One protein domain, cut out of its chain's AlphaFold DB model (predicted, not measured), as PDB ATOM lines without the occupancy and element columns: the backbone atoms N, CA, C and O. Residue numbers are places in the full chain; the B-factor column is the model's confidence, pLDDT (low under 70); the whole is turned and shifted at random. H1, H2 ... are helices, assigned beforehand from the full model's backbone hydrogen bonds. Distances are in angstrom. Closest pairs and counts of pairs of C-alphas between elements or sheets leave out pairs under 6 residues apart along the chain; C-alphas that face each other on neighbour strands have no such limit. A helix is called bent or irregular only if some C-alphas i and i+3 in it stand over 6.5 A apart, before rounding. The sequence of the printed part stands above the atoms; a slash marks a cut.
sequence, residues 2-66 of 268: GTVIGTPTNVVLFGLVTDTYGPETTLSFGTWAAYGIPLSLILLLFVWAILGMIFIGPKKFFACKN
ATOM      1  N   GLY A   2      52.207  -0.297 -48.639       70.00
ATOM      2  CA  GLY A   2      51.482  -0.168 -49.917       70.00
ATOM      3  C   GLY A   2      51.129  -1.471 -50.654       70.00
ATOM      4  O   GLY A   2      50.255  -1.456 -51.510       70.00
ATOM      5  N   THR A   3      51.766  -2.603 -50.333       83.00
ATOM      6  CA  THR A   3      51.554  -3.900 -51.011       83.00
ATOM      7  C   THR A   3      51.176  -5.008 -50.024       83.00
ATOM      8  O   THR A   3      51.367  -4.864 -48.810       83.00
ATOM      9  N   VAL A   4      50.646  -6.126 -50.539       82.06
ATOM     10  CA  VAL A   4      50.189  -7.272 -49.726       82.06
ATOM     11  C   VAL A   4      51.338  -7.884 -48.916       82.06
ATOM     12  O   VAL A   4      51.176  -8.137 -47.730       82.06
ATOM     13  N   ILE A   5      52.523  -8.040 -49.517       83.00
ATOM     14  CA  ILE A   5      53.705  -8.662 -48.883       83.00
ATOM     15  C   ILE A   5      54.390  -7.717 -47.874       83.00
ATOM     16  O   ILE A   5      55.233  -8.138 -47.088       83.00
ATOM     17  N   GLY A   6      54.019  -6.434 -47.853       77.94
ATOM     18  CA  GLY A   6      54.709  -5.429 -47.046       77.94
ATOM     19  C   GLY A   6      54.531  -5.574 -45.531       77.94
ATOM     20  O   GLY A   6      55.383  -5.088 -44.794       77.94
ATOM     21  N   THR A   7      53.445  -6.187 -45.054       84.88
ATOM     22  CA  THR A   7      53.218  -6.453 -43.622       84.88
ATOM     23  C   THR A   7      52.407  -7.736 -43.416       84.88
ATOM     24  O   THR A   7      51.493  -8.007 -44.198       84.88
ATOM     25  N   PRO A   8      52.652  -8.502 -42.331       82.62
ATOM     26  CA  PRO A   8      51.893  -9.724 -42.046       82.62
ATOM     27  C   PRO A   8      50.380  -9.489 -41.953       82.62
ATOM     28  O   PRO A   8      49.594 -10.298 -42.437       82.62
ATOM     29  N   THR A   9      49.958  -8.350 -41.396       84.81
ATOM     30  CA  THR A   9      48.541  -7.978 -41.277       84.81
ATOM     31  C   THR A   9      47.854  -7.856 -42.640       84.81
ATOM     32  O   THR A   9      46.716  -8.302 -42.782       84.81
ATOM     33  N   ASN A  10      48.542  -7.313 -43.651       87.06
ATOM     34  CA  ASN A  10      48.000  -7.199 -45.007       87.06
ATOM     35  C   ASN A  10      47.795  -8.584 -45.638       87.06
ATOM     36  O   ASN A  10      46.762  -8.820 -46.259       87.06
ATOM     37  N   VAL A  11      48.738  -9.510 -45.436       84.25
ATOM     38  CA  VAL A  11      48.637 -10.898 -45.923       84.25
ATOM     39  C   VAL A  11      47.461 -11.629 -45.274       84.25
ATOM     40  O   VAL A  11      46.684 -12.283 -45.969       84.25
ATOM     41  N   VAL A  12      47.294 -11.493 -43.954       85.88
ATOM     42  CA  VAL A  12      46.175 -12.113 -43.224       85.88
ATOM     43  C   VAL A  12      44.835 -11.574 -43.719       85.88
ATOM     44  O   VAL A  12      43.931 -12.356 -44.004       85.88
ATOM     45  N   LEU A  13      44.709 -10.253 -43.872       83.75
ATOM     46  CA  LEU A  13      43.488  -9.629 -44.380       83.75
ATOM     47  C   LEU A  13      43.175 -10.082 -45.811       83.75
ATOM     48  O   LEU A  13      42.036 -10.439 -46.102       83.75
ATOM     49  N   PHE A  14      44.187 -10.123 -46.679       83.31
ATOM     50  CA  PHE A  14      44.047 -10.618 -48.047       83.31
ATOM     51  C   PHE A  14      43.540 -12.070 -48.073       83.31
ATOM     52  O   PHE A  14      42.599 -12.389 -48.803       83.31
ATOM     53  N   GLY A  15      44.098 -12.940 -47.223       82.06
ATOM     54  CA  GLY A  15      43.650 -14.328 -47.097       82.06
ATOM     55  C   GLY A  15      42.224 -14.460 -46.550       82.06
ATOM     56  O   GLY A  15      41.437 -15.224 -47.098       82.06
ATOM     57  N   LEU A  16      41.849 -13.669 -45.538       82.31
ATOM     58  CA  LEU A  16      40.490 -13.663 -44.974       82.31
ATOM     59  C   LEU A  16      39.432 -13.194 -45.979       82.31
ATOM     60  O   LEU A  16      38.354 -13.786 -46.053       82.31
ATOM     61  N   VAL A  17      39.720 -12.138 -46.745       82.44
ATOM     62  CA  VAL A  17      38.800 -11.632 -47.778       82.44
ATOM     63  C   VAL A  17      38.608 -12.682 -48.870       82.44
ATOM     64  O   VAL A  17      37.471 -12.944 -49.260       82.44
ATOM     65  N   THR A  18      39.692 -13.333 -49.293       77.19
ATOM     66  CA  THR A  18      39.640 -14.407 -50.295       77.19
ATOM     67  C   THR A  18      38.838 -15.617 -49.793       77.19
ATOM     68  O   THR A  18      38.011 -16.144 -50.534       77.19
ATOM     69  N   ASP A  19      39.022 -16.027 -48.531       76.88
ATOM     70  CA  ASP A  19      38.279 -17.145 -47.915       76.88
ATOM     71  C   ASP A  19      36.785 -16.823 -47.726       76.88
ATOM     72  O   ASP A  19      35.933 -17.684 -47.926       76.88
ATOM     73  N   THR A  20      36.448 -15.573 -47.380       75.62
ATOM     74  CA  THR A  20      35.065 -15.171 -47.058       75.62
ATOM     75  C   THR A  20      34.219 -14.870 -48.298       75.62
ATOM     76  O   THR A  20      33.044 -15.232 -48.341       75.62
ATOM     77  N   TYR A  21      34.785 -14.167 -49.283       73.06
ATOM     78  CA  TYR A  21      34.044 -13.654 -50.444       73.06
ATOM     79  C   TYR A  21      34.266 -14.473 -51.725       73.06
ATOM     80  O   TYR A  21      33.581 -14.250 -52.720       73.06
ATOM     81  N   GLY A  22      35.172 -15.453 -51.691       65.00
ATOM     82  CA  GLY A  22      35.405 -16.385 -52.787       65.00
ATOM     83  C   GLY A  22      36.190 -15.805 -53.979       65.00
ATOM     84  O   GLY A  22      36.585 -14.633 -53.990       65.00
ATOM     85  N   PRO A  23      36.430 -16.641 -55.010       58.12
ATOM     86  CA  PRO A  23      37.285 -16.329 -56.163       58.12
ATOM     87  C   PRO A  23      36.679 -15.336 -57.172       58.12
ATOM     88  O   PRO A  23      37.374 -14.910 -58.088       58.12
ATOM     89  N   GLU A  24      35.411 -14.948 -57.001       53.12
ATOM     90  CA  GLU A  24      34.722 -13.922 -57.809       53.12
ATOM     91  C   GLU A  24      35.143 -12.490 -57.425       53.12
ATOM     92  O   GLU A  24      34.738 -11.508 -58.046       53.12
ATOM     93  N   THR A  25      35.959 -12.340 -56.380       56.81
ATOM     94  CA  THR A  25      36.521 -11.042 -56.015       56.81
ATOM     95  C   THR A  25      37.609 -10.640 -57.015       56.81
ATOM     96  O   THR A  25      38.568 -11.368 -57.257       56.81
ATOM     97  N   THR A  26      37.528  -9.426 -57.566       62.78
ATOM     98  CA  THR A  26      38.571  -8.815 -58.423       62.78
ATOM     99  C   THR A  26      39.851  -8.446 -57.646       62.78
ATOM    100  O   THR A  26      40.679  -7.649 -58.103       62.78
ATOM    101  N   LEU A  27      40.017  -9.012 -56.446       71.56
ATOM    102  CA  LEU A  27      41.098  -8.735 -55.519       71.56
ATOM    103  C   LEU A  27      42.352  -9.497 -55.961       71.56
ATOM    104  O   LEU A  27      42.587 -10.644 -55.596       71.56
ATOM    105  N   SER A  28      43.160  -8.842 -56.785       78.00
ATOM    106  CA  SER A  28      44.495  -9.312 -57.154       78.00
ATOM    107  C   SER A  28      45.567  -8.533 -56.397       78.00
ATOM    108  O   SER A  28      45.310  -7.432 -55.896       78.00
ATOM    109  N   PHE A  29      46.789  -9.066 -56.356       78.31
ATOM    110  CA  PHE A  29      47.950  -8.327 -55.863       78.31
ATOM    111  C   PHE A  29      48.091  -6.958 -56.551       78.31
ATOM    112  O   PHE A  29      48.341  -5.957 -55.880       78.31
ATOM    113  N   GLY A  30      47.874  -6.902 -57.873       79.19
ATOM    114  CA  GLY A  30      47.896  -5.664 -58.655       79.19
ATOM    115  C   GLY A  30      46.815  -4.668 -58.225       79.19
ATOM    116  O   GLY A  30      47.125  -3.505 -57.976       79.19
ATOM    117  N   THR A  31      45.570  -5.125 -58.048       81.25
ATOM    118  CA  THR A  31      44.454  -4.284 -57.572       81.25
ATOM    119  C   THR A  31      44.729  -3.735 -56.168       81.25
ATOM    120  O   THR A  31      44.503  -2.555 -55.901       81.25
ATOM    121  N   TRP A  32      45.267  -4.571 -55.274       84.25
ATOM    122  CA  TRP A  32      45.641  -4.148 -53.923       84.25
ATOM    123  C   TRP A  32      46.751  -3.100 -53.948       84.25
ATOM    124  O   TRP A  32      46.656  -2.089 -53.257       84.25
ATOM    125  N   ALA A  33      47.796  -3.322 -54.746       85.31
ATOM    126  CA  ALA A  33      48.897  -2.379 -54.892       85.31
ATOM    127  C   ALA A  33      48.424  -1.044 -55.491       85.31
ATOM    128  O   ALA A  33      48.822   0.013 -55.004       85.31
ATOM    129  N   ALA A  34      47.518  -1.075 -56.475       85.38
ATOM    130  CA  ALA A  34      46.938   0.124 -57.077       85.38
ATOM    131  C   ALA A  34      46.177   0.994 -56.063       85.38
ATOM    132  O   ALA A  34      46.187   2.215 -56.185       85.38
ATOM    133  N   TYR A  35      45.566   0.390 -55.039       86.12
ATOM    134  CA  TYR A  35      44.929   1.119 -53.938       86.12
ATOM    135  C   TYR A  35      45.916   1.498 -52.819       86.12
ATOM    136  O   TYR A  35      45.916   2.621 -52.313       86.12
ATOM    137  N   GLY A  36      46.785   0.569 -52.423       86.50
ATOM    138  CA  GLY A  36      47.675   0.725 -51.275       86.50
ATOM    139  C   GLY A  36      48.840   1.682 -51.520       86.50
ATOM    140  O   GLY A  36      49.219   2.420 -50.609       86.50
ATOM    141  N   ILE A  37      49.399   1.718 -52.733       89.12
ATOM    142  CA  ILE A  37      50.505   2.616 -53.096       89.12
ATOM    143  C   ILE A  37      50.104   4.097 -52.983       89.12
ATOM    144  O   ILE A  37      50.772   4.801 -52.219       89.12
ATOM    145  N   PRO A  38      49.035   4.598 -53.642       90.81
ATOM    146  CA  PRO A  38      48.668   6.010 -53.540       90.81
ATOM    147  C   PRO A  38      48.306   6.400 -52.106       90.81
ATOM    148  O   PRO A  38      48.753   7.442 -51.629       90.81
ATOM    149  N   LEU A  39      47.591   5.535 -51.377       89.75
ATOM    150  CA  LEU A  39      47.288   5.770 -49.966       89.75
ATOM    151  C   LEU A  39      48.567   5.878 -49.123       89.75
ATOM    152  O   LEU A  39      48.698   6.789 -48.308       89.75
ATOM    153  N   SER A  40      49.533   4.979 -49.335       90.62
ATOM    154  CA  SER A  40      50.803   5.007 -48.607       90.62
ATOM    155  C   SER A  40      51.630   6.257 -48.907       90.62
ATOM    156  O   SER A  40      52.251   6.793 -47.993       90.62
ATOM    157  N   LEU A  41      51.591   6.763 -50.144       92.19
ATOM    158  CA  LEU A  41      52.272   7.996 -50.533       92.19
ATOM    159  C   LEU A  41      51.631   9.221 -49.867       92.19
ATOM    160  O   LEU A  41      52.343  10.062 -49.326       92.19
ATOM    161  N   ILE A  42      50.297   9.294 -49.842       93.38
ATOM    162  CA  ILE A  42      49.565  10.375 -49.165       93.38
ATOM    163  C   ILE A  42      49.887  10.380 -47.666       93.38
ATOM    164  O   ILE A  42      50.221  11.425 -47.111       93.38
ATOM    165  N   LEU A  43      49.838   9.214 -47.014       91.75
ATOM    166  CA  LEU A  43      50.172   9.092 -45.593       91.75
ATOM    167  C   LEU A  43      51.639   9.432 -45.315       91.75
ATOM    168  O   LEU A  43      51.924  10.086 -44.316       91.75
ATOM    169  N   LEU A  44      52.560   9.037 -46.199       92.88
ATOM    170  CA  LEU A  44      53.974   9.391 -46.086       92.88
ATOM    171  C   LEU A  44      54.164  10.910 -46.139       92.88
ATOM    172  O   LEU A  44      54.830  11.461 -45.268       92.88
ATOM    173  N   LEU A  45      53.549  11.586 -47.113       92.94
ATOM    174  CA  LEU A  45      53.606  13.045 -47.232       92.94
ATOM    175  C   LEU A  45      52.965  13.738 -46.027       92.94
ATOM    176  O   LEU A  45      53.499  14.730 -45.534       92.94
ATOM    177  N   PHE A  46      51.857  13.200 -45.518       93.44
ATOM    178  CA  PHE A  46      51.168  13.737 -44.351       93.44
ATOM    179  C   PHE A  46      52.014  13.621 -43.076       93.44
ATOM    180  O   PHE A  46      52.201  14.605 -42.363       93.44
ATOM    181  N   VAL A  47      52.586  12.443 -42.813       92.94
ATOM    182  CA  VAL A  47      53.481  12.216 -41.668       92.94
ATOM    183  C   VAL A  47      54.758  13.041 -41.806       92.94
ATOM    184  O   VAL A  47      55.185  13.659 -40.833       92.94
ATOM    185  N   TRP A  48      55.339  13.109 -43.005       90.31
ATOM    186  CA  TRP A  48      56.492  13.960 -43.296       90.31
ATOM    187  C   TRP A  48      56.190  15.438 -43.014       90.31
ATOM    188  O   TRP A  48      56.983  16.106 -42.351       90.31
ATOM    189  N   ALA A  49      55.021  15.930 -43.431       89.19
ATOM    190  CA  ALA A  49      54.589  17.296 -43.153       89.19
ATOM    191  C   ALA A  49      54.369  17.540 -41.653       89.19
ATOM    192  O   ALA A  49      54.812  18.562 -41.136       89.19
ATOM    193  N   ILE A  50      53.744  16.606 -40.927       90.31
ATOM    194  CA  ILE A  50      53.553  16.712 -39.470       90.31
ATOM    195  C   ILE A  50      54.895  16.730 -38.738       90.31
ATOM    196  O   ILE A  50      55.127  17.615 -37.916       90.31
ATOM    197  N   LEU A  51      55.791  15.790 -39.045       88.88
ATOM    198  CA  LEU A  51      57.125  15.732 -38.448       88.88
ATOM    199  C   LEU A  51      57.915  17.004 -38.760       88.88
ATOM    200  O   LEU A  51      58.524  17.583 -37.862       88.88
ATOM    201  N   GLY A  52      57.850  17.485 -40.004       85.31
ATOM    202  CA  GLY A  52      58.428  18.764 -40.401       85.31
ATOM    203  C   GLY A  52      57.864  19.928 -39.584       85.31
ATOM    204  O   GLY A  52      58.626  20.714 -39.023       85.31
ATOM    205  N   MET A  53      56.543  20.009 -39.426       82.94
ATOM    206  CA  MET A  53      55.897  21.057 -38.632       82.94
ATOM    207  C   MET A  53      56.262  20.996 -37.141       82.94
ATOM    208  O   MET A  53      56.485  22.051 -36.547       82.94
ATOM    209  N   ILE A  54      56.367  19.802 -36.548       86.88
ATOM    210  CA  ILE A  54      56.708  19.610 -35.129       86.88
ATOM    211  C   ILE A  54      58.191  19.913 -34.860       86.88
ATOM    212  O   ILE A  54      58.497  20.654 -33.928       86.88
ATOM    213  N   PHE A  55      59.114  19.371 -35.664       82.44
ATOM    214  CA  PHE A  55      60.556  19.432 -35.377       82.44
ATOM    215  C   PHE A  55      61.269  20.664 -35.957       82.44
ATOM    216  O   PHE A  55      62.201  21.174 -35.339       82.44
ATOM    217  N   ILE A  56      60.861  21.163 -37.130       77.81
ATOM    218  CA  ILE A  56      61.452  22.372 -37.746       77.81
ATOM    219  C   ILE A  56      60.703  23.638 -37.295       77.81
ATOM    220  O   ILE A  56      61.275  24.734 -37.273       77.81
ATOM    221  N   GLY A  57      59.440  23.479 -36.888       74.19
ATOM    222  CA  GLY A  57      58.529  24.551 -36.509       74.19
ATOM    223  C   GLY A  57      57.820  25.160 -37.730       74.19
ATOM    224  O   GLY A  57      58.444  25.360 -38.778       74.19
ATOM    225  N   PRO A  58      56.535  25.547 -37.614       68.62
ATOM    226  CA  PRO A  58      55.721  25.998 -38.750       68.62
ATOM    227  C   PRO A  58      56.322  27.222 -39.460       68.62
ATOM    228  O   PRO A  58      56.262  27.333 -40.681       68.62
ATOM    229  N   LYS A  59      57.000  28.109 -38.719       67.62
ATOM    230  CA  LYS A  59      57.625  29.318 -39.279       67.62
ATOM    231  C   LYS A  59      58.805  29.030 -40.211       67.62
ATOM    232  O   LYS A  59      58.982  29.773 -41.163       67.62
ATOM    233  N   LYS A  60      59.610  27.989 -39.959       63.91
ATOM    234  CA  LYS A  60      60.736  27.594 -40.832       63.91
ATOM    235  C   LYS A  60      60.339  26.549 -41.876       63.91
ATOM    236  O   LYS A  60      61.058  26.385 -42.849       63.91
ATOM    237  N   PHE A  61      59.216  25.861 -41.670       63.62
ATOM    238  CA  PHE A  61      58.655  24.920 -42.637       63.62
ATOM    239  C   PHE A  61      57.987  25.647 -43.818       63.62
ATOM    240  O   PHE A  61      58.183  25.254 -44.963       63.62
ATOM    241  N   PHE A  62      57.266  26.748 -43.558       62.75
ATOM    242  CA  PHE A  62      56.667  27.591 -44.606       62.75
ATOM    243  C   PHE A  62      57.589  28.709 -45.113       62.75
ATOM    244  O   PHE A  62      57.418  29.183 -46.235       62.75
ATOM    245  N   ALA A  63      58.582  29.141 -44.327       60.28
ATOM    246  CA  ALA A  63      59.594  30.066 -44.821       60.28
ATOM    247  C   ALA A  63      60.667  29.289 -45.590       60.28
ATOM    248  O   ALA A  63      61.485  28.598 -44.984       60.28
ATOM    249  N   CYS A  64      60.698  29.452 -46.914       53.16
ATOM    250  CA  CYS A  64      61.814  29.051 -47.772       53.16
ATOM    251  C   CYS A  64      63.082  29.826 -47.374       53.16
ATOM    252  O   CYS A  64      63.463  30.802 -48.016       53.16
ATOM    253  N   LYS A  65      63.726  29.454 -46.264       55.72
ATOM    254  CA  LYS A  65      65.011  30.035 -45.886       55.72
ATOM    255  C   LYS A  65      66.097  29.322 -46.681       55.72
ATOM    256  O   LYS A  65      66.175  28.097 -46.637       55.72
ATOM    257  N   ASN A  66      66.915  30.106 -47.387       59.31
ATOM    258  CA  ASN A  66      68.066  29.627 -48.149       59.31
ATOM    259  C   ASN A  66      68.854  28.591 -47.328       59.31
ATOM    260  O   ASN A  66      69.237  28.910 -46.193       59.31
TER     261      ASN A  66
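This is residues 2 to 66 of the 268 residues of an uncharacterized protein of Mesocestoides corti (UniProt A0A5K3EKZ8). One long helix, H2, makes most of the length of a rod, with a shorter helix, H1, set off from its first end and a very small helix, H3, at its last end. H1 runs outward beyond the first end of H2, and the chain then turns back through residues 22 to 28 to enter H2, while the unnamed residues 2 to 7 before H1 come close to the first part of the long helix. The printed part has 65 residues with three named helices, in the order H1, H2, H3 along the chain, and no named strand; the class is all helix. The whole is extended, with a radius of gyration of the C-alphas of 18.0 A, and the C-alphas span 55 by 18 by 15 A along their three main axes.

Going along the printed part from Gly 2, the first named element is H1, residues 8 to 21, and it touches no helix. It is followed by a short link of 7 residues to H2, residues 29 to 55. H1 and H2 are apart, with no C-alpha of the one within 8 A of the other. H2 has a kink of 28 degrees near residue 36. It is neither bent nor irregular, but only just: C-alphas 35 and 38 are 6.2 A apart. A tight link of 2 residues joins H2 to H3, residues 58 to 62. H2 and H3 only just touch, with 3 pairs of C-alphas within 8 A, and they touch only at the corner by their link. H2 touches H3 with residues 52 to 53 alone; the closest C-alphas of the two helices are those of Met 53 and Phe 61, 6.2 A apart. The centres of H2 and H3 are 21.2 A apart. H1 and H3 are apart. Along the backbones of H1 and H3, every pair of O of residue i and N of residue i+4 is within hydrogen-bond range; in H2, 22 of 23 such pairs are.

The printed part begins with C-alpha 2 at (51.482, -0.168, -49.917), and residues 2 to 7 come before the first helix. H1 has 14 residues, from Pro 8 to Tyr 21, and measures 20.1 A from first to last C-alpha; C-alpha 8 is at (51.893, -9.724, -42.046). H2 has 27 residues, from Phe 29 to Phe 55, and measures 36.7 A. It is the longest helix by residues; its first C-alpha is at (47.950, -8.327, -55.863) and its last at (60.556, 19.432, -35.377). H3 has 5 residues, from Pro 58 to Phe 62, with C-alpha 62 at (56.667, 27.591, -44.606). Residues 63 to 66 follow it.

The outline is a rod, and the two C-alphas farthest apart are those of Gly 22 and Asn 66, at 56.6 A. The first and last printed C-alphas, those of Gly 2 and Asn 66, are 34.1 A apart. Two stretches stand free: residues 19 to 24, of which 19 to 21 belong to H1, and residues 42 to 48, which belong to H2. The body without them has 52 residues and spans 51 by 18 by 14 A. The printed part has no cut, and neither link between helices is long. The mean pLDDT of the printed part is 79.2, with 88 for H2, 82 for H1 and 65 for H3. The model's confidence is low, under 70, in 14 residues: residues 22 to 26 and residues 58 to 66.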